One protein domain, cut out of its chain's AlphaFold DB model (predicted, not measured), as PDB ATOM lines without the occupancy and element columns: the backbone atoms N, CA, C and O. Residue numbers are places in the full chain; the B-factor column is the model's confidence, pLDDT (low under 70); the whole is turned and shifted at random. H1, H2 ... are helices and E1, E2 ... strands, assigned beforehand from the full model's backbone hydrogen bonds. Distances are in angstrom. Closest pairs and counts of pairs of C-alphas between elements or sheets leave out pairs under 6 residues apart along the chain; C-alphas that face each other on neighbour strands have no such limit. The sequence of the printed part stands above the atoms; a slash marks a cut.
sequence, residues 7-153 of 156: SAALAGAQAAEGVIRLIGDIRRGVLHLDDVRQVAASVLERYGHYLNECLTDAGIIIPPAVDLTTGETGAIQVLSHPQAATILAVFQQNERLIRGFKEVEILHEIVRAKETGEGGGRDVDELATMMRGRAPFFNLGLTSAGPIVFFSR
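AT A GLANCE: This is residues 7 to 153 of the 156 residues of an uncharacterized protein of Chitinivorax tropicus (UniProt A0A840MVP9). A strongly twisted four-stranded sheet has three helices, H2, H3 and H4, over one face, and no named helix covers its other face. H1 packs on H4 on the side away from the sheet, short H5 is near H1 and H4, and the loop of residues 24 to 30 sticks out. The printed part has 147 residues, with five named helices and four named strands in the order H1 H2 E1 E2 H3 H4 H5 E3 E4. The sheet runs E2 E1 E3 E4, all antiparallel, and the class is mixed, helices and strands. The whole is compact, with a radius of gyration of the C-alphas of 15.3 A, yet elongated, spanning 47 by 28 by 25 A.

IN THESE COORDINATES: H1, residues 7 to 23, begins at C-alpha 7 (6.789, 2.200, 34.011) and is 23.8 A long. H2, residues 33 to 57, is the longest helix, 35.9 A. E1, residues 66 to 70, and E2, residues 76 to 80, form a hairpin. H3 is residues 84 to 93. H4, residues 95 to 115, is 30.3 A long and begins at C-alpha 95 (1.824, -4.159, 31.251). H5 is residues 124 to 130. E3, residues 137 to 143, 18.8 A, and E4, residues 146 to 152, 19.3 A, form a second hairpin, ending at C-alpha 152 (-13.679, 15.545, 33.573).

HOW THE PARTS SIT: E2 and E4 are the edge strands. N 77 and O 69 of E2 and E1 are 2.9 A apart, N 68 and O 140 of E1 and E3 2.8 A, and N 141 and O 148 of E3 and E4 2.8 A, each within hydrogen-bond range. H2, H3 and H4 on one face make two layers, helices on one face of a sheet. H4 runs across the strands at a height over the sheet of 9.6 A, and H2 across them at 7.7 A. H3 is over E2 and runs along it, 15 degrees on the local plane. H4 is the hub. It touches H2 at a shallow tilt of 28 degrees, opposite ways, closest at the C-alphas of Ala 40 and Leu 107, 5.4 A. With residues 98 to 107 alone it touches H1 at a steep tilt of 56 degrees, closest at the C-alphas of Ala 15 and Glu 103, 5.0 A. H3 and H4 touch only at the corner, only just, with 3 pairs of C-alphas within 8 A. In H1 to H5 every O i to N i+4 pair is within hydrogen-bond range.

THE WHOLE: The two C-alphas farthest apart, those of Arg 28 and Pro 82, are 48.2 A apart. The printed part has no cut, and no link is long. Mean pLDDT of the printed part is 79.6; residues 7 to 31, 71 to 74 and 117 to 135 are under 70.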
ATOM      1  N   SER A   7       7.494   3.062  34.969       56.69
ATOM      2  CA  SER A   7       6.789   2.200  34.011       56.69
ATOM      3  C   SER A   7       5.579   2.860  33.342       56.69
ATOM      4  O   SER A   7       5.354   2.639  32.156       56.69
ATOM      5  N   ALA A   8       4.816   3.703  34.048       57.12
ATOM      6  CA  ALA A   8       3.641   4.366  33.464       57.12
ATOM      7  C   ALA A   8       4.043   5.468  32.469       57.12
ATOM      8  O   ALA A   8       3.433   5.609  31.409       57.12
ATOM      9  N   ALA A   9       5.109   6.207  32.789       57.12
ATOM     10  CA  ALA A   9       5.686   7.208  31.898       57.12
ATOM     11  C   ALA A   9       6.305   6.560  30.646       57.12
ATOM     12  O   ALA A   9       6.070   7.029  29.532       57.12
ATOM     13  N   LEU A  10       7.030   5.445  30.812       57.47
ATOM     14  CA  LEU A  10       7.596   4.687  29.693       57.47
ATOM     15  C   LEU A  10       6.500   4.110  28.783       57.47
ATOM     16  O   LEU A  10       6.611   4.179  27.561       57.47
ATOM     17  N   ALA A  11       5.425   3.579  29.377       61.25
ATOM     18  CA  ALA A  11       4.275   3.066  28.638       61.25
ATOM     19  C   ALA A  11       3.569   4.171  27.841       61.25
ATOM     20  O   ALA A  11       3.179   3.929  26.703       61.25
ATOM     21  N   GLY A  12       3.460   5.383  28.398       57.94
ATOM     22  CA  GLY A  12       2.926   6.548  27.690       57.94
ATOM     23  C   GLY A  12       3.759   6.930  26.464       57.94
ATOM     24  O   GLY A  12       3.205   7.101  25.383       57.94
ATOM     25  N   ALA A  13       5.088   6.985  26.598       56.72
ATOM     26  CA  ALA A  13       5.983   7.296  25.479       56.72
ATOM     27  C   ALA A  13       5.933   6.229  24.365       56.72
ATOM     28  O   ALA A  13       5.858   6.562  23.184       56.72
ATOM     29  N   GLN A  14       5.906   4.943  24.730       64.06
ATOM     30  CA  GLN A  14       5.781   3.844  23.763       64.06
ATOM     31  C   GLN A  14       4.403   3.802  23.094       64.06
ATOM     32  O   GLN A  14       4.305   3.489  21.908       64.06
ATOM     33  N   ALA A  15       3.338   4.109  23.840       59.34
ATOM     34  CA  ALA A  15       1.993   4.221  23.289       59.34
ATOM     35  C   ALA A  15       1.910   5.386  22.297       59.34
ATOM     36  O   ALA A  15       1.388   5.198  21.205       59.34
ATOM     37  N   ALA A  16       2.500   6.542  22.617       59.59
ATOM     38  CA  ALA A  16       2.583   7.672  21.694       59.59
ATOM     39  C   ALA A  16       3.280   7.278  20.384       59.59
ATOM     40  O   ALA A  16       2.743   7.529  19.310       59.59
ATOM     41  N   GLU A  17       4.424   6.589  20.451       61.34
ATOM     42  CA  GLU A  17       5.127   6.113  19.254       61.34
ATOM     43  C   GLU A  17       4.289   5.107  18.442       61.34
ATOM     44  O   GLU A  17       4.235   5.181  17.212       61.34
ATOM     45  N   GLY A  18       3.602   4.181  19.119       60.31
ATOM     46  CA  GLY A  18       2.689   3.225  18.486       60.31
ATOM     47  C   GLY A  18       1.523   3.912  17.775       60.31
ATOM     48  O   GLY A  18       1.254   3.612  16.613       60.31
ATOM     49  N   VAL A  19       0.897   4.889  18.435       63.47
ATOM     50  CA  VAL A  19      -0.171   5.724  17.874       63.47
ATOM     51  C   VAL A  19       0.341   6.504  16.669       63.47
ATOM     52  O   VAL A  19      -0.300   6.465  15.628       63.47
ATOM     53  N   ILE A  20       1.516   7.135  16.753       62.50
ATOM     54  CA  ILE A  20       2.128   7.864  15.631       62.50
ATOM     55  C   ILE A  20       2.334   6.947  14.422       62.50
ATOM     56  O   ILE A  20       2.100   7.377  13.298       62.50
ATOM     57  N   ARG A  21       2.718   5.679  14.616       62.78
ATOM     58  CA  ARG A  21       2.836   4.705  13.512       62.78
ATOM     59  C   ARG A  21       1.481   4.265  12.960       62.78
ATOM     60  O   ARG A  21       1.364   4.065  11.757       62.78
ATOM     61  N   LEU A  22       0.477   4.107  13.823       61.47
ATOM     62  CA  LEU A  22      -0.876   3.703  13.428       61.47
ATOM     63  C   LEU A  22      -1.594   4.810  12.641       61.47
ATOM     64  O   LEU A  22      -2.316   4.548  11.685       61.47
ATOM     65  N   ILE A  23      -1.364   6.048  13.064       61.44
ATOM     66  CA  ILE A  23      -1.869   7.283  12.474       61.44
ATOM     67  C   ILE A  23      -1.039   7.680  11.244       61.44
ATOM     68  O   ILE A  23      -1.541   8.328  10.326       61.44
ATOM     69  N   GLY A  24       0.244   7.315  11.217       52.00
ATOM     70  CA  GLY A  24       1.223   7.918  10.333       52.00
ATOM     71  C   GLY A  24       1.708   7.056   9.183       52.00
ATOM     72  O   GLY A  24       2.811   6.519   9.222       52.00
ATOM     73  N   ASP A  25       0.993   7.161   8.064       48.00
ATOM     74  CA  ASP A  25       1.638   7.497   6.789       48.00
ATOM     75  C   ASP A  25       1.577   9.029   6.594       48.00
ATOM     76  O   ASP A  25       0.920   9.569   5.702       48.00
ATOM     77  N   ILE A  26       2.256   9.762   7.492       49.88
ATOM     78  CA  ILE A  26       2.329  11.243   7.533       49.88
ATOM     79  C   ILE A  26       2.903  11.833   6.226       49.88
ATOM     80  O   ILE A  26       2.770  13.028   5.959       49.88
ATOM     81  N   ARG A  27       3.461  11.002   5.331       45.69
ATOM     82  CA  ARG A  27       3.962  11.418   4.009       45.69
ATOM     83  C   ARG A  27       2.870  11.933   3.060       45.69
ATOM     84  O   ARG A  27       3.214  12.490   2.021       45.69
ATOM     85  N   ARG A  28       1.579  11.783   3.394       49.03
ATOM     86  CA  ARG A  28       0.445  12.287   2.590       49.03
ATOM     87  C   ARG A  28      -0.172  13.612   3.059       49.03
ATOM     88  O   ARG A  28      -1.078  14.113   2.403       49.03
ATOM     89  N   GLY A  29       0.357  14.232   4.112       46.12
ATOM     90  CA  GLY A  29       0.208  15.676   4.325       46.12
ATOM     91  C   GLY A  29      -1.056  16.197   5.018       46.12
ATOM     92  O   GLY A  29      -1.048  17.368   5.377       46.12
ATOM     93  N   VAL A  30      -2.100  15.405   5.293       54.50
ATOM     94  CA  VAL A  30      -3.211  15.844   6.170       54.50
ATOM     95  C   VAL A  30      -3.807  14.653   6.920       54.50
ATOM     96  O   VAL A  30      -4.265  13.697   6.303       54.50
ATOM     97  N   LEU A  31      -3.825  14.729   8.250       60.69
ATOM     98  CA  LEU A  31      -4.543  13.791   9.108       60.69
ATOM     99  C   LEU A  31      -5.990  14.271   9.284       60.69
ATOM    100  O   LEU A  31      -6.205  15.311   9.913       60.69
ATOM    101  N   HIS A  32      -6.973  13.559   8.726       73.19
ATOM    102  CA  HIS A  32      -8.378  13.942   8.879       73.19
ATOM    103  C   HIS A  32      -8.902  13.502  10.245       73.19
ATOM    104  O   HIS A  32      -8.615  12.406  10.719       73.19
ATOM    105  N   LEU A  33      -9.695  14.366  10.882       77.38
ATOM    106  CA  LEU A  33     -10.280  14.089  12.195       77.38
ATOM    107  C   LEU A  33     -11.114  12.799  12.196       77.38
ATOM    108  O   LEU A  33     -11.077  12.053  13.169       77.38
ATOM    109  N   ASP A  34     -11.820  12.517  11.102       81.69
ATOM    110  CA  ASP A  34     -12.657  11.322  10.991       81.69
ATOM    111  C   ASP A  34     -11.831  10.026  10.966       81.69
ATOM    112  O   ASP A  34     -12.224   9.053  11.611       81.69
ATOM    113  N   ASP A  35     -10.645  10.036  10.348       80.06
ATOM    114  CA  ASP A  35      -9.723   8.892  10.375       80.06
ATOM    115  C   ASP A  35      -9.248   8.619  11.812       80.06
ATOM    116  O   ASP A  35      -9.264   7.481  12.287       80.06
ATOM    117  N   VAL A  36      -8.885   9.677  12.547       80.62
ATOM    118  CA  VAL A  36      -8.451   9.561  13.949       80.62
ATOM    119  C   VAL A  36      -9.590   9.074  14.837       80.62
ATOM    120  O   VAL A  36      -9.368   8.215  15.687       80.62
ATOM    121  N   ARG A  37     -10.817   9.568  14.631       87.50
ATOM    122  CA  ARG A  37     -12.007   9.108  15.362       87.50
ATOM    123  C   ARG A  37     -12.274   7.628  15.125       87.50
ATOM    124  O   ARG A  37     -12.523   6.900  16.083       87.50
ATOM    125  N   GLN A  38     -12.201   7.174  13.874       89.00
ATOM    126  CA  GLN A  38     -12.423   5.769  13.542       89.00
ATOM    127  C   GLN A  38     -11.369   4.869  14.197       89.00
ATOM    128  O   GLN A  38     -11.708   3.833  14.775       89.00
ATOM    129  N   VAL A  39     -10.100   5.283  14.162       88.12
ATOM    130  CA  VAL A  39      -9.014   4.587  14.860       88.12
ATOM    131  C   VAL A  39      -9.254   4.568  16.371       88.12
ATOM    132  O   VAL A  39      -9.198   3.498  16.975       88.12
ATOM    133  N   ALA A  40      -9.570   5.715  16.977       91.00
ATOM    134  CA  ALA A  40      -9.820   5.848  18.411       91.00
ATOM    135  C   ALA A  40     -10.971   4.945  18.881       91.00
ATOM    136  O   ALA A  40     -10.806   4.209  19.853       91.00
ATOM    137  N   ALA A  41     -12.092   4.930  18.153       93.69
ATOM    138  CA  ALA A  41     -13.238   4.072  18.446       93.69
ATOM    139  C   ALA A  41     -12.878   2.582  18.344       93.69
ATOM    140  O   ALA A  41     -13.180   1.798  19.241       93.69
ATOM    141  N   SER A  42     -12.166   2.197  17.282       93.62
ATOM    142  CA  SER A  42     -11.759   0.809  17.060       93.62
ATOM    143  C   SER A  42     -10.763   0.310  18.117       93.62
ATOM    144  O   SER A  42     -10.819  -0.845  18.544       93.62
ATOM    145  N   VAL A  43      -9.842   1.172  18.558       94.38
ATOM    146  CA  VAL A  43      -8.904   0.861  19.646       94.38
ATOM    147  C   VAL A  43      -9.637   0.782  20.987       94.38
ATOM    148  O   VAL A  43      -9.377  -0.152  21.742       94.38
ATOM    149  N   LEU A  44     -10.583   1.689  21.263       97.56
ATOM    150  CA  LEU A  44     -11.402   1.666  22.479       97.56
ATOM    151  C   LEU A  44     -12.198   0.367  22.609       97.56
ATOM    152  O   LEU A  44     -12.187  -0.244  23.671       97.56
ATOM    153  N   GLU A  45     -12.850  -0.073  21.535       97.38
ATOM    154  CA  GLU A  45     -13.634  -1.309  21.519       97.38
ATOM    155  C   GLU A  45     -12.753  -2.532  21.814       97.38
ATOM    156  O   GLU A  45     -13.019  -3.286  22.752       97.38
ATOM    157  N   ARG A  46     -11.634  -2.686  21.088       97.19
ATOM    158  CA  ARG A  46     -10.677  -3.780  21.330       97.19
ATOM    159  C   ARG A  46     -10.103  -3.751  22.743       97.19
ATOM    160  O   ARG A  46      -9.960  -4.801  23.369       97.19
ATOM    161  N   TYR A  47      -9.750  -2.566  23.232       97.69
ATOM    162  CA  TYR A  47      -9.222  -2.400  24.579       97.69
ATOM    163  C   TYR A  47     -10.271  -2.750  25.636       97.69
ATOM    164  O   TYR A  47      -9.959  -3.477  26.574       97.69
ATOM    165  N   GLY A  48     -11.513  -2.292  25.469       97.50
ATOM    166  CA  GLY A  48     -12.613  -2.591  26.382       97.50
ATOM    167  C   GLY A  48     -12.912  -4.084  26.469       97.50
ATOM    168  O   GLY A  48     -13.085  -4.594  27.574       97.50
ATOM    169  N   HIS A  49     -12.890  -4.802  25.342       97.56
ATOM    170  CA  HIS A  49     -13.012  -6.262  25.338       97.56
ATOM    171  C   HIS A  49     -11.881  -6.935  26.118       97.56
ATOM    172  O   HIS A  49     -12.150  -7.719  27.025       97.56
ATOM    173  N   TYR A  50     -10.627  -6.577  25.829       97.75
ATOM    174  CA  TYR A  50      -9.468  -7.155  26.514       97.75
ATOM    175  C   TYR A  50      -9.442  -6.832  28.017       97.75
ATOM    176  O   TYR A  50      -9.108  -7.686  28.840       97.75
ATOM    177  N   LEU A  51      -9.827  -5.611  28.400       97.44
ATOM    178  CA  LEU A  51      -9.986  -5.225  29.799       97.44
ATOM    179  C   LEU A  51     -11.068  -6.079  30.468       97.44
ATOM    180  O   LEU A  51     -10.822  -6.628  31.538       97.44
ATOM    181  N   ASN A  52     -12.232  -6.235  29.834       97.12
ATOM    182  CA  ASN A  52     -13.322  -7.041  30.374       97.12
ATOM    183  C   ASN A  52     -12.923  -8.511  30.579       97.12
ATOM    184  O   ASN A  52     -13.264  -9.090  31.607       97.12
ATOM    185  N   GLU A  53     -12.174  -9.101  29.644       96.81
ATOM    186  CA  GLU A  53     -11.615 -10.455  29.784       96.81
ATOM    187  C   GLU A  53     -10.705 -10.552  31.015       96.81
ATOM    188  O   GLU A  53     -10.945 -11.374  31.897       96.81
ATOM    189  N   CYS A  54      -9.734  -9.641  31.145       97.38
ATOM    190  CA  CYS A  54      -8.808  -9.634  32.280       97.38
ATOM    191  C   CYS A  54      -9.521  -9.456  33.631       97.38
ATOM    192  O   CYS A  54      -9.117 -10.043  34.635       97.38
ATOM    193  N   LEU A  55     -10.563  -8.621  33.679       96.75
ATOM    194  CA  LEU A  55     -11.357  -8.417  34.890       96.75
ATOM    195  C   LEU A  55     -12.210  -9.648  35.219       96.75
ATOM    196  O   LEU A  55     -12.271 -10.049  36.381       96.75
ATOM    197  N   THR A  56     -12.803 -10.280  34.206       96.19
ATOM    198  CA  THR A  56     -13.588 -11.512  34.368       96.19
ATOM    199  C   THR A  56     -12.719 -12.643  34.916       96.19
ATOM    200  O   THR A  56     -13.116 -13.305  35.875       96.19
ATOM    201  N   ASP A  57     -11.502 -12.807  34.391       96.62
ATOM    202  CA  ASP A  57     -10.527 -13.791  34.880       96.62
ATOM    203  C   ASP A  57     -10.122 -13.539  36.343       96.62
ATOM    204  O   ASP A  57      -9.840 -14.472  37.095       96.62
ATOM    205  N   ALA A  58     -10.146 -12.275  36.777       95.94
ATOM    206  CA  ALA A  58      -9.909 -11.870  38.161       95.94
ATOM    207  C   ALA A  58     -11.164 -11.946  39.059       95.94
ATOM    208  O   ALA A  58     -11.117 -11.525  40.219       95.94
ATOM    209  N   GLY A  59     -12.284 -12.472  38.552       96.44
ATOM    210  CA  GLY A  59     -13.540 -12.616  39.293       96.44
ATOM    211  C   GLY A  59     -14.289 -11.299  39.518       96.44
ATOM    212  O   GLY A  59     -15.053 -11.179  40.477       96.44
ATOM    213  N   ILE A  60     -14.049 -10.295  38.674       95.56
ATOM    214  CA  ILE A  60     -14.754  -9.012  38.694       95.56
ATOM    215  C   ILE A  60     -15.861  -9.059  37.645       95.56
ATOM    216  O   ILE A  60     -15.620  -9.381  36.483       95.56
ATOM    217  N   ILE A  61     -17.079  -8.727  38.065       92.44
ATOM    218  CA  ILE A  61     -18.265  -8.702  37.208       92.44
ATOM    219  C   ILE A  61     -18.751  -7.270  37.020       92.44
ATOM    220  O   ILE A  61     -18.672  -6.453  37.935       92.44
ATOM    221  N   ILE A  62     -19.287  -6.985  35.836       90.56
ATOM    222  CA  ILE A  62     -19.897  -5.700  35.495       90.56
ATOM    223  C   ILE A  62     -21.377  -5.970  35.205       90.56
ATOM    224  O   ILE A  62     -21.665  -6.803  34.340       90.56
ATOM    225  N   PRO A  63     -22.338  -5.307  35.881       89.75
ATOM    226  CA  PRO A  63     -22.199  -4.171  36.809       89.75
ATOM    227  C   PRO A  63     -21.750  -4.528  38.251       89.75
ATOM    228  O   PRO A  63     -21.944  -5.670  38.674       89.75
ATOM    229  N   PRO A  64     -21.257  -3.540  39.044       92.38
ATOM    230  CA  PRO A  64     -21.191  -2.103  38.735       92.38
ATOM    231  C   PRO A  64     -20.134  -1.749  37.678       92.38
ATOM    232  O   PRO A  64     -19.257  -2.548  37.373       92.38
ATOM    233  N   ALA A  65     -20.269  -0.569  37.065       94.69
ATOM    234  CA  ALA A  65     -19.296  -0.089  36.085       94.69
ATOM    235  C   ALA A  65     -17.924   0.120  36.737       94.69
ATOM    236  O   ALA A  65     -17.837   0.471  37.915       94.69
ATOM    237  N   VAL A  66     -16.865  -0.080  35.958       96.25
ATOM    238  CA  VAL A  66     -15.494   0.218  36.375       96.25
ATOM    239  C   VAL A  66     -15.081   1.544  35.758       96.25
ATOM    240  O   VAL A  66     -14.867   1.616  34.551       96.25
ATOM    241  N   ASP A  67     -14.935   2.569  36.593       94.75
ATOM    242  CA  ASP A  67     -14.468   3.885  36.162       94.75
ATOM    243  C   ASP A  67     -12.974   4.038  36.437       94.75
ATOM    244  O   ASP A  67     -12.527   4.046  37.588       94.75
ATOM    245  N   LEU A  68     -12.201   4.161  35.363       95.12
ATOM    246  CA  LEU A  68     -10.761   4.366  35.382       95.12
ATOM    247  C   LEU A  68     -10.433   5.817  35.051       95.12
ATOM    248  O   LEU A  68     -11.061   6.414  34.181       95.12
ATOM    249  N   THR A  69      -9.408   6.363  35.694       91.88
ATOM    250  CA  THR A  69      -8.896   7.703  35.392       91.88
ATOM    251  C   THR A  69      -7.379   7.738  35.426       91.88
ATOM    252  O   THR A  69      -6.732   6.902  36.068       91.88
ATOM    253  N   THR A  70      -6.813   8.736  34.766       81.19
ATOM    254  CA  THR A  70      -5.415   9.114  34.923       81.19
ATOM    255  C   THR A  70      -5.317  10.211  35.976       81.19
ATOM    256  O   THR A  70      -5.711  11.349  35.737       81.19
ATOM    257  N   GLY A  71      -4.793   9.885  37.159       68.50
ATOM    258  CA  GLY A  71      -4.558  10.895  38.194       68.50
ATOM    259  C   GLY A  71      -3.424  11.860  37.821       68.50
ATOM    260  O   GLY A  71      -2.711  11.657  36.839       68.50
ATOM    261  N   GLU A  72      -3.176  12.870  38.658       65.69
ATOM    262  CA  GLU A  72      -2.131  13.894  38.437       65.69
ATOM    263  C   GLU A  72      -0.714  13.324  38.248       65.69
ATOM    264  O   GLU A  72       0.144  13.938  37.621       65.69
ATOM    265  N   THR A  73      -0.459  12.126  38.775       66.94
ATOM    266  CA  THR A  73       0.829  11.430  38.656       66.94
ATOM    267  C   THR A  73       0.956  10.600  37.375       66.94
ATOM    268  O   THR A  73       1.964   9.921  37.182       66.94
ATOM    269  N   GLY A  74      -0.066  10.601  36.514       67.81
ATOM    270  CA  GLY A  74      -0.142   9.780  35.305       67.81
ATOM    271  C   GLY A  74      -0.435   8.297  35.564       67.81
ATOM    272  O   GLY A  74      -0.523   7.520  34.608       67.81
ATOM    273  N   ALA A  75      -0.591   7.900  36.832       80.50
ATOM    274  CA  ALA A  75      -0.967   6.549  37.230       80.50
ATOM    275  C   ALA A  75      -2.466   6.294  37.017       80.50
ATOM    276  O   ALA A  75      -3.292   7.187  37.217       80.50
ATOM    277  N   ILE A  76      -2.796   5.051  36.657       88.81
ATOM    278  CA  ILE A  76      -4.181   4.589  36.533       88.81
ATOM    279  C   ILE A  76      -4.781   4.469  37.934       88.81
ATOM    280  O   ILE A  76      -4.186   3.860  38.827       88.81
ATOM    281  N   GLN A  77      -5.956   5.057  38.116       92.12
ATOM    282  CA  GLN A  77      -6.742   5.012  39.341       92.12
ATOM    283  C   GLN A  77      -8.133   4.457  39.037       92.12
ATOM    284  O   GLN A  77      -8.641   4.622  37.930       92.12
ATOM    285  N   VAL A  78      -8.753   3.820  40.030       94.12
ATOM    286  CA  VAL A  78     -10.152   3.381  39.970       94.12
ATOM    287  C   VAL A  78     -10.972   4.365  40.795       94.12
ATOM    288  O   VAL A  78     -10.743   4.483  41.998       94.12
ATOM    289  N   LEU A  79     -11.899   5.080  40.158       89.81
ATOM    290  CA  LEU A  79     -12.694   6.126  40.807       89.81
ATOM    291  C   LEU A  79     -13.806   5.549  41.687       89.81
ATOM    292  O   LEU A  79     -14.022   6.021  42.800       89.81
ATOM    293  N   SER A  80     -14.512   4.532  41.194       81.94
ATOM    294  CA  SER A  80     -15.644   3.933  41.901       81.94
ATOM    295  C   SER A  80     -15.813   2.472  41.499       81.94
ATOM    296  O   SER A  80     -16.206   2.178  40.376       81.94
ATOM    297  N   HIS A  81     -15.482   1.547  42.406       93.88
ATOM    298  CA  HIS A  81     -15.827   0.127  42.296       93.88
ATOM    299  C   HIS A  81     -15.598  -0.592  43.645       93.88
ATOM    300  O   HIS A  81     -14.562  -0.358  44.274       93.88
ATOM    301  N   PRO A  82     -16.470  -1.522  44.087       95.00
ATOM    302  CA  PRO A  82     -16.267  -2.270  45.338       95.00
ATOM    303  C   PRO A  82     -14.958  -3.077  45.381       95.00
ATOM    304  O   PRO A  82     -14.363  -3.259  46.437       95.00
ATOM    305  N   GLN A  83     -14.494  -3.541  44.218       96.12
ATOM    306  CA  GLN A  83     -13.258  -4.323  44.054       96.12
ATOM    307  C   GLN A  83     -12.085  -3.486  43.505       96.12
ATOM    308  O   GLN A  83     -11.231  -4.012  42.794       96.12
ATOM    309  N   ALA A  84     -12.028  -2.181  43.803       95.50
ATOM    310  CA  ALA A  84     -10.999  -1.275  43.276       95.50
ATOM    311  C   ALA A  84      -9.558  -1.780  43.490       95.50
ATOM    312  O   ALA A  84      -8.737  -1.703  42.578       95.50
ATOM    313  N   ALA A  85      -9.252  -2.353  44.659       95.31
ATOM    314  CA  ALA A  85      -7.922  -2.894  44.949       95.31
ATOM    315  C   ALA A  85      -7.546  -4.068  44.025       95.31
ATOM    316  O   ALA A  85      -6.426  -4.121  43.522       95.31
ATOM    317  N   THR A  86      -8.490  -4.976  43.758       96.44
ATOM    318  CA  THR A  86      -8.290  -6.101  42.834       96.44
ATOM    319  C   THR A  86      -8.102  -5.607  41.406       96.44
ATOM    320  O   THR A  86      -7.172  -6.042  40.736       96.44
ATOM    321  N   ILE A  87      -8.918  -4.644  40.960       96.69
ATOM    322  CA  ILE A  87      -8.774  -4.020  39.635       96.69
ATOM    323  C   ILE A  87      -7.372  -3.417  39.485       96.69
ATOM    324  O   ILE A  87      -6.679  -3.692  38.509       96.69
ATOM    325  N   LEU A  88      -6.908  -2.643  40.470       95.00
ATOM    326  CA  LEU A  88      -5.568  -2.055  40.433       95.00
ATOM    327  C   LEU A  88      -4.461  -3.119  40.409       95.00
ATOM    328  O   LEU A  88      -3.471  -2.940  39.701       95.00
ATOM    329  N   ALA A  89      -4.627  -4.234  41.123       95.00
ATOM    330  CA  ALA A  89      -3.679  -5.346  41.080       95.00
ATOM    331  C   ALA A  89      -3.604  -5.995  39.683       95.00
ATOM    332  O   ALA A  89      -2.503  -6.290  39.217       95.00
ATOM    333  N   VAL A  90      -4.740  -6.142  38.986       96.12
ATOM    334  CA  VAL A  90      -4.783  -6.623  37.591       96.12
ATOM    335  C   VAL A  90      -3.945  -5.719  36.682       96.12
ATOM    336  O   VAL A  90      -3.136  -6.214  35.899       96.12
ATOM    337  N   PHE A  91      -4.060  -4.396  36.827       93.94
ATOM    338  CA  PHE A  91      -3.233  -3.448  36.073       93.94
ATOM    339  C   PHE A  91      -1.744  -3.564  36.410       93.94
ATOM    340  O   PHE A  91      -0.915  -3.602  35.504       93.94
ATOM    341  N   GLN A  92      -1.391  -3.651  37.694       90.81
ATOM    342  CA  GLN A  92       0.007  -3.735  38.138       90.81
ATOM    343  C   GLN A  92       0.737  -4.976  37.608       90.81
ATOM    344  O   GLN A  92       1.957  -4.946  37.464       90.81
ATOM    345  N   GLN A  93       0.006  -6.050  37.311       92.06
ATOM    346  CA  GLN A  93       0.562  -7.308  36.807       92.06
ATOM    347  C   GLN A  93       0.490  -7.437  35.278       92.06
ATOM    348  O   GLN A  93       1.028  -8.392  34.721       92.06
ATOM    349  N   ASN A  94      -0.161  -6.499  34.586       92.81
ATOM    350  CA  ASN A  94      -0.440  -6.602  33.158       92.81
ATOM    351  C   ASN A  94      -0.006  -5.328  32.422       92.81
ATOM    352  O   ASN A  94      -0.789  -4.406  32.184       92.81
ATOM    353  N   GLU A  95       1.262  -5.292  32.003       91.81
ATOM    354  CA  GLU A  95       1.824  -4.159  31.251       91.81
ATOM    355  C   GLU A  95       1.049  -3.855  29.961       91.81
ATOM    356  O   GLU A  95       0.972  -2.699  29.536       91.81
ATOM    357  N   ARG A  96       0.435  -4.873  29.343       93.19
ATOM    358  CA  ARG A  96      -0.386  -4.703  28.140       93.19
ATOM    359  C   ARG A  96      -1.664  -3.914  28.435       93.19
ATOM    360  O   ARG A  96      -2.046  -3.094  27.604       93.19
ATOM    361  N   LEU A  97      -2.288  -4.097  29.604       94.62
ATOM    362  CA  LEU A  97      -3.429  -3.274  30.028       94.62
ATOM    363  C   LEU A  97      -3.028  -1.819  30.255       94.62
ATOM    364  O   LEU A  97      -3.753  -0.920  29.830       94.62
ATOM    365  N   ILE A  98      -1.873  -1.581  30.882       92.31
ATOM    366  CA  ILE A  98      -1.363  -0.223  31.106       92.31
ATOM    367  C   ILE A  98      -1.078   0.459  29.765       92.31
ATOM    368  O   ILE A  98      -1.513   1.587  29.539       92.31
ATOM    369  N   ARG A  99      -0.377  -0.224  28.852       89.50
ATOM    370  CA  ARG A  99      -0.054   0.324  27.529       89.50
ATOM    371  C   ARG A  99      -1.310   0.606  26.709       89.50
ATOM    372  O   ARG A  99      -1.419   1.688  26.148       89.50
ATOM    373  N   GLY A 100      -2.257  -0.332  26.682       92.88
ATOM    374  CA  GLY A 100      -3.524  -0.157  25.974       92.88
ATOM    375  C   GLY A 100      -4.343   1.013  26.521       92.88
ATOM    376  O   GLY A 100      -4.872   1.798  25.743       92.88
ATOM    377  N   PHE A 101      -4.367   1.203  27.846       93.88
ATOM    378  CA  PHE A 101      -5.012   2.367  28.458       93.88
ATOM    379  C   PHE A 101      -4.397   3.676  27.950       93.88
ATOM    380  O   PHE A 101      -5.116   4.582  27.541       93.88
ATOM    381  N   LYS A 102      -3.058   3.757  27.930       89.06
ATOM    382  CA  LYS A 102      -2.328   4.934  27.439       89.06
ATOM    383  C   LYS A 102      -2.540   5.193  25.955       89.06
ATOM    384  O   LYS A 102      -2.637   6.343  25.547       89.06
ATOM    385  N   GLU A 103      -2.641   4.141  25.155       89.12
ATOM    386  CA  GLU A 103      -2.955   4.254  23.734       89.12
ATOM    387  C   GLU A 103      -4.344   4.871  23.516       89.12
ATOM    388  O   GLU A 103      -4.483   5.828  22.755       89.12
ATOM    389  N   VAL A 104      -5.359   4.382  24.241       93.56
ATOM    390  CA  VAL A 104      -6.720   4.938  24.195       93.56
ATOM    391  C   VAL A 104      -6.738   6.392  24.672       93.56
ATOM    392  O   VAL A 104      -7.361   7.226  24.011       93.56
ATOM    393  N   GLU A 105      -6.053   6.696  25.781       90.38
ATOM    394  CA  GLU A 105      -5.912   8.049  26.332       90.38
ATOM    395  C   GLU A 105      -5.364   9.013  25.275       90.38
ATOM    396  O   GLU A 105      -6.023   9.990  24.930       90.38
ATOM    397  N   ILE A 106      -4.213   8.690  24.684       86.75
ATOM    398  CA  ILE A 106      -3.552   9.536  23.683       86.75
ATOM    399  C   ILE A 106      -4.439   9.743  22.451       86.75
ATOM    400  O   ILE A 106      -4.558  10.865  21.959       86.75
ATOM    401  N   LEU A 107      -5.093   8.691  21.950       87.62
ATOM    402  CA  LEU A 107      -5.974   8.802  20.784       87.62
ATOM    403  C   LEU A 107      -7.141   9.760  21.033       87.62
ATOM    404  O   LEU A 107      -7.423  10.619  20.196       87.62
ATOM    405  N   HIS A 108      -7.799   9.655  22.187       90.44
ATOM    406  CA  HIS A 108      -8.939  10.512  22.512       90.44
ATOM    407  C   HIS A 108      -8.515  11.933  22.896       90.44
ATOM    408  O   HIS A 108      -9.258  12.877  22.637       90.44
ATOM    409  N   GLU A 109      -7.316  12.109  23.447       84.50
ATOM    410  CA  GLU A 109      -6.683  13.418  23.630       84.50
ATOM    411  C   GLU A 109      -6.439  14.120  22.285       84.50
ATOM    412  O   GLU A 109      -6.776  15.295  22.133       84.50
ATOM    413  N   ILE A 110      -5.932  13.400  21.273       81.81
ATOM    414  CA  ILE A 110      -5.749  13.941  19.914       81.81
ATOM    415  C   ILE A 110      -7.099  14.342  19.309       81.81
ATOM    416  O   ILE A 110      -7.218  15.449  18.776       81.81
ATOM    417  N   VAL A 111      -8.115  13.474  19.404       86.06
ATOM    418  CA  VAL A 111      -9.478  13.782  18.933       86.06
ATOM    419  C   VAL A 111      -9.993  15.051  19.611       86.06
ATOM    420  O   VAL A 111     -10.370  15.996  18.916       86.06
ATOM    421  N   ARG A 112      -9.920  15.124  20.947       85.50
ATOM    422  CA  ARG A 112     -10.374  16.292  21.711       85.50
ATOM    423  C   ARG A 112      -9.648  17.560  21.276       85.50
ATOM    424  O   ARG A 112     -10.302  18.552  20.982       85.50
ATOM    425  N   ALA A 113      -8.317  17.538  21.204       79.56
ATOM    426  CA  ALA A 113      -7.523  18.711  20.847       79.56
ATOM    427  C   ALA A 113      -7.847  19.238  19.439       79.56
ATOM    428  O   ALA A 113      -7.827  20.448  19.200       79.56
ATOM    429  N   LYS A 114      -8.157  18.343  18.492       76.31
ATOM    430  CA  LYS A 114      -8.608  18.727  17.148       76.31
ATOM    431  C   LYS A 114     -10.022  19.313  17.160       76.31
ATOM    432  O   LYS A 114     -10.258  20.292  16.457       76.31
ATOM    433  N   GLU A 115     -10.932  18.763  17.958       80.69
ATOM    434  CA  GLU A 115     -12.320  19.233  18.078       80.69
ATOM    435  C   GLU A 115     -12.447  20.580  18.798       80.69
ATOM    436  O   GLU A 115     -13.249  21.419  18.393       80.69
ATOM    437  N   THR A 116     -11.650  20.819  19.844       72.38
ATOM    438  CA  THR A 116     -11.687  22.067  20.628       72.38
ATOM    439  C   THR A 116     -10.904  23.210  19.980       72.38
ATOM    440  O   THR A 116     -10.917  24.330  20.489       72.38
ATOM    441  N   GLY A 117     -10.200  22.955  18.871       62.75
ATOM    442  CA  GLY A 117      -9.305  23.928  18.238       62.75
ATOM    443  C   GLY A 117      -8.031  24.213  19.045       62.75
ATOM    444  O   GLY A 117      -7.176  24.977  18.594       62.75
ATOM    445  N   GLU A 118      -7.847  23.566  20.200       59.16
ATOM    446  CA  GLU A 118      -6.636  23.667  21.021       59.16
ATOM    447  C   GLU A 118      -5.415  23.042  20.313       59.16
ATOM    448  O   GLU A 118      -4.278  23.363  20.645       59.16
ATOM    449  N   GLY A 119      -5.620  22.219  19.279       51.66
ATOM    450  CA  GLY A 119      -4.588  21.551  18.475       51.66
ATOM    451  C   GLY A 119      -4.300  22.171  17.099       51.66
ATOM    452  O   GLY A 119      -3.824  21.463  16.205       51.66
ATOM    453  N   GLY A 120      -4.616  23.455  16.881       39.47
ATOM    454  CA  GLY A 120      -4.347  24.149  15.615       39.47
ATOM    455  C   GLY A 120      -2.862  24.128  15.226       39.47
ATOM    456  O   GLY A 120      -2.068  24.859  15.804       39.47
ATOM    457  N   GLY A 121      -2.499  23.290  14.245       44.59
ATOM    458  CA  GLY A 121      -1.184  23.269  13.586       44.59
ATOM    459  C   GLY A 121      -0.001  22.713  14.387       44.59
ATOM    460  O   GLY A 121       1.131  22.891  13.950       44.59
ATOM    461  N   ARG A 122      -0.232  22.072  15.538       53.00
ATOM    462  CA  ARG A 122       0.848  21.712  16.471       53.00
ATOM    463  C   ARG A 122       1.339  20.276  16.328       53.00
ATOM    464  O   ARG A 122       0.556  19.371  16.036       53.00
ATOM    465  N   ASP A 123       2.643  20.117  16.531       52.00
ATOM    466  CA  ASP A 123       3.354  18.840  16.501       52.00
ATOM    467  C   ASP A 123       2.980  17.981  17.726       52.00
ATOM    468  O   ASP A 123       2.595  18.497  18.779       52.00
ATOM    469  N   VAL A 124       3.079  16.660  17.598       53.47
ATOM    470  CA  VAL A 124       2.667  15.692  18.632       53.47
ATOM    471  C   VAL A 124       3.466  15.887  19.933       53.47
ATOM    472  O   VAL A 124       2.922  15.730  21.028       53.47
ATOM    473  N   ASP A 125       4.717  16.339  19.825       47.09
ATOM    474  CA  ASP A 125       5.587  16.658  20.965       47.09
ATOM    475  C   ASP A 125       5.133  17.906  21.752       47.09
ATOM    476  O   ASP A 125       5.286  17.978  22.979       47.09
ATOM    477  N   GLU A 126       4.504  18.883  21.088       51.19
ATOM    478  CA  GLU A 126       3.886  20.028  21.769       51.19
ATOM    479  C   GLU A 126       2.599  19.618  22.485       51.19
ATOM    480  O   GLU A 126       2.339  20.092  23.596       51.19
ATOM    481  N   LEU A 127       1.835  18.687  21.900       55.00
ATOM    482  CA  LEU A 127       0.658  18.107  22.543       55.00
ATOM    483  C   LEU A 127       1.057  17.428  23.860       55.00
ATOM    484  O   LEU A 127       0.452  17.697  24.897       55.00
ATOM    485  N   ALA A 128       2.150  16.655  23.843       51.75
ATOM    486  CA  ALA A 128       2.698  15.995  25.025       51.75
ATOM    487  C   ALA A 128       3.225  16.970  26.095       51.75
ATOM    488  O   ALA A 128       3.194  16.673  27.291       51.75
ATOM    489  N   THR A 129       3.681  18.155  25.686       46.91
ATOM    490  CA  THR A 129       4.182  19.195  26.596       46.91
ATOM    491  C   THR A 129       3.043  19.990  27.250       46.91
ATOM    492  O   THR A 129       3.133  20.323  28.435       46.91
ATOM    493  N   MET A 130       1.934  20.232  26.534       49.34
ATOM    494  CA  MET A 130       0.733  20.885  27.083       49.34
ATOM    495  C   MET A 130      -0.041  20.014  28.082       49.34
ATOM    496  O   MET A 130      -0.720  20.565  28.948       49.34
ATOM    497  N   MET A 131       0.145  18.688  28.059       52.50
ATOM    498  CA  MET A 131      -0.390  17.772  29.083       52.50
ATOM    499  C   MET A 131       0.052  18.120  30.523       52.50
ATOM    500  O   MET A 131      -0.469  17.558  31.480       52.50
ATOM    501  N   ARG A 132       1.001  19.055  30.712       51.41
ATOM    502  CA  ARG A 132       1.483  19.511  32.029       51.41
ATOM    503  C   ARG A 132       0.678  20.659  32.660       51.41
ATOM    504  O   ARG A 132       1.004  21.049  33.779       51.41
ATOM    505  N   GLY A 133      -0.337  21.224  31.997       47.44
ATOM    506  CA  GLY A 133      -1.141  22.330  32.542       47.44
ATOM    507  C   GLY A 133      -2.645  22.083  32.461       47.44
ATOM    508  O   GLY A 133      -3.157  21.975  31.360       47.44
ATOM    509  N   ARG A 134      -3.330  22.022  33.620       55.59
ATOM    510  CA  ARG A 134      -4.802  21.997  33.857       55.59
ATOM    511  C   ARG A 134      -5.684  21.326  32.779       55.59
ATOM    512  O   ARG A 134      -6.833  21.726  32.589       55.59
ATOM    513  N   ALA A 135      -5.162  20.313  32.093       62.72
ATOM    514  CA  ALA A 135      -5.903  19.514  31.135       62.72
ATOM    515  C   ALA A 135      -7.008  18.750  31.884       62.72
ATOM    516  O   ALA A 135      -6.827  18.413  33.061       62.72
ATOM    517  N   PRO A 136      -8.173  18.518  31.261       74.25
ATOM    518  CA  PRO A 136      -9.183  17.676  31.876       74.25
ATOM    519  C   PRO A 136      -8.622  16.261  32.073       74.25
ATOM    520  O   PRO A 136      -7.827  15.784  31.266       74.25
ATOM    521  N   PHE A 137      -9.040  15.584  33.138       83.88
ATOM    522  CA  PHE A 137      -8.660  14.198  33.373       83.88
ATOM    523  C   PHE A 137      -9.339  13.301  32.340       83.88
ATOM    524  O   PHE A 137     -10.553  13.403  32.123       83.88
ATOM    525  N   PHE A 138      -8.556  12.428  31.713       90.19
ATOM    526  CA  PHE A 138      -9.066  11.350  30.878       90.19
ATOM    527  C   PHE A 138      -9.698  10.275  31.763       90.19
ATOM    528  O   PHE A 138      -9.115   9.855  32.765       90.19
ATOM    529  N   ASN A 139     -10.890   9.819  31.384       93.31
ATOM    530  CA  ASN A 139     -11.586   8.741  32.066       93.31
ATOM    531  C   ASN A 139     -12.077   7.706  31.060       93.31
ATOM    532  O   ASN A 139     -12.523   8.045  29.960       93.31
ATOM    533  N   LEU A 140     -12.046   6.449  31.487       96.31
ATOM    534  CA  LEU A 140     -12.599   5.316  30.767       96.31
ATOM    535  C   LEU A 140     -13.540   4.562  31.700       96.31
ATOM    536  O   LEU A 140     -13.098   3.987  32.693       96.31
ATOM    537  N   GLY A 141     -14.825   4.555  31.367       96.44
ATOM    538  CA  GLY A 141     -15.828   3.729  32.025       96.44
ATOM    539  C   GLY A 141     -16.018   2.425  31.260       96.44
ATOM    540  O   GLY A 141     -16.303   2.450  30.064       96.44
ATOM    541  N   LEU A 142     -15.884   1.282  31.926       97.19
ATOM    542  CA  LEU A 142     -16.293  -0.012  31.387       97.19
ATOM    543  C   LEU A 142     -17.658  -0.380  31.972       97.19
ATOM    544  O   LEU A 142     -17.800  -0.594  33.177       97.19
ATOM    545  N   THR A 143     -18.671  -0.430  31.108       95.62
ATOM    546  CA  THR A 143     -20.068  -0.684  31.479       95.62
ATOM    547  C   THR A 143     -20.575  -1.980  30.848       95.62
ATOM    548  O   THR A 143     -19.931  -2.544  29.964       95.62
ATOM    549  N   SER A 144     -21.768  -2.431  31.237       92.38
ATOM    550  CA  SER A 144     -22.433  -3.567  30.579       92.38
ATOM    551  C   SER A 144     -22.789  -3.304  29.108       92.38
ATOM    552  O   SER A 144     -23.009  -4.254  28.364       92.38
ATOM    553  N   ALA A 145     -22.840  -2.038  28.681       93.94
ATOM    554  CA  ALA A 145     -23.062  -1.646  27.290       93.94
ATOM    555  C   ALA A 145     -21.755  -1.497  26.488       93.94
ATOM    556  O   ALA A 145     -21.805  -1.239  25.288       93.94
ATOM    557  N   GLY A 146     -20.599  -1.652  27.139       94.44
ATOM    558  CA  GLY A 146     -19.283  -1.480  26.536       94.44
ATOM    559  C   GLY A 146     -18.465  -0.339  27.152       94.44
ATOM    560  O   GLY A 146     -18.887   0.287  28.137       94.44
ATOM    561  N   PRO A 147     -17.261  -0.099  26.603       97.56
ATOM    562  CA  PRO A 147     -16.356   0.945  27.062       97.56
ATOM    563  C   PRO A 147     -16.797   2.334  26.579       97.56
ATOM    564  O   PRO A 147     -17.247   2.506  25.448       97.56
ATOM    565  N   ILE A 148     -16.629   3.343  27.430       96.19
ATOM    566  CA  ILE A 148     -16.961   4.743  27.150       96.19
ATOM    567  C   ILE A 148     -15.805   5.619  27.626       96.19
ATOM    568  O   ILE A 148     -15.286   5.426  28.723       96.19
ATOM    569  N   VAL A 149     -15.425   6.608  26.819       95.44
ATOM    570  CA  VAL A 149     -14.430   7.624  27.183       95.44
ATOM    571  C   VAL A 149     -15.117   8.948  27.482       95.44
ATOM    572  O   VAL A 149     -16.032   9.357  26.769       95.44
ATOM    573  N   PHE A 150     -14.644   9.643  28.513       92.25
ATOM    574  CA  PHE A 150     -15.083  10.997  28.829       92.25
ATOM    575  C   PHE A 150     -13.987  11.797  29.538       92.25
ATOM    576  O   PHE A 150     -13.080  11.253  30.165       92.25
ATOM    577  N   PHE A 151     -14.098  13.120  29.465       88.81
ATOM    578  CA  PHE A 151     -13.157  14.049  30.082       88.81
ATOM    579  C   PHE A 151     -13.832  14.795  31.228       88.81
ATOM    580  O   PHE A 151     -14.921  15.344  31.059       88.81
ATOM    581  N   SER A 152     -13.183  14.837  32.390       85.12
ATOM    582  CA  SER A 152     -13.679  15.545  33.573       85.12
ATOM    583  C   SER A 152     -12.752  16.700  33.931       85.12
ATOM    584  O   SER A 152     -11.546  16.658  33.701       85.12
ATOM    585  N   ARG A 153     -13.306  17.785  34.472       77.00
ATOM    586  CA  ARG A 153     -12.477  18.886  34.976       77.00
ATOM    587  C   ARG A 153     -11.957  18.526  36.369       77.00
ATOM    588  O   ARG A 153     -12.719  17.934  37.136       77.00
TER     589      ARG A 153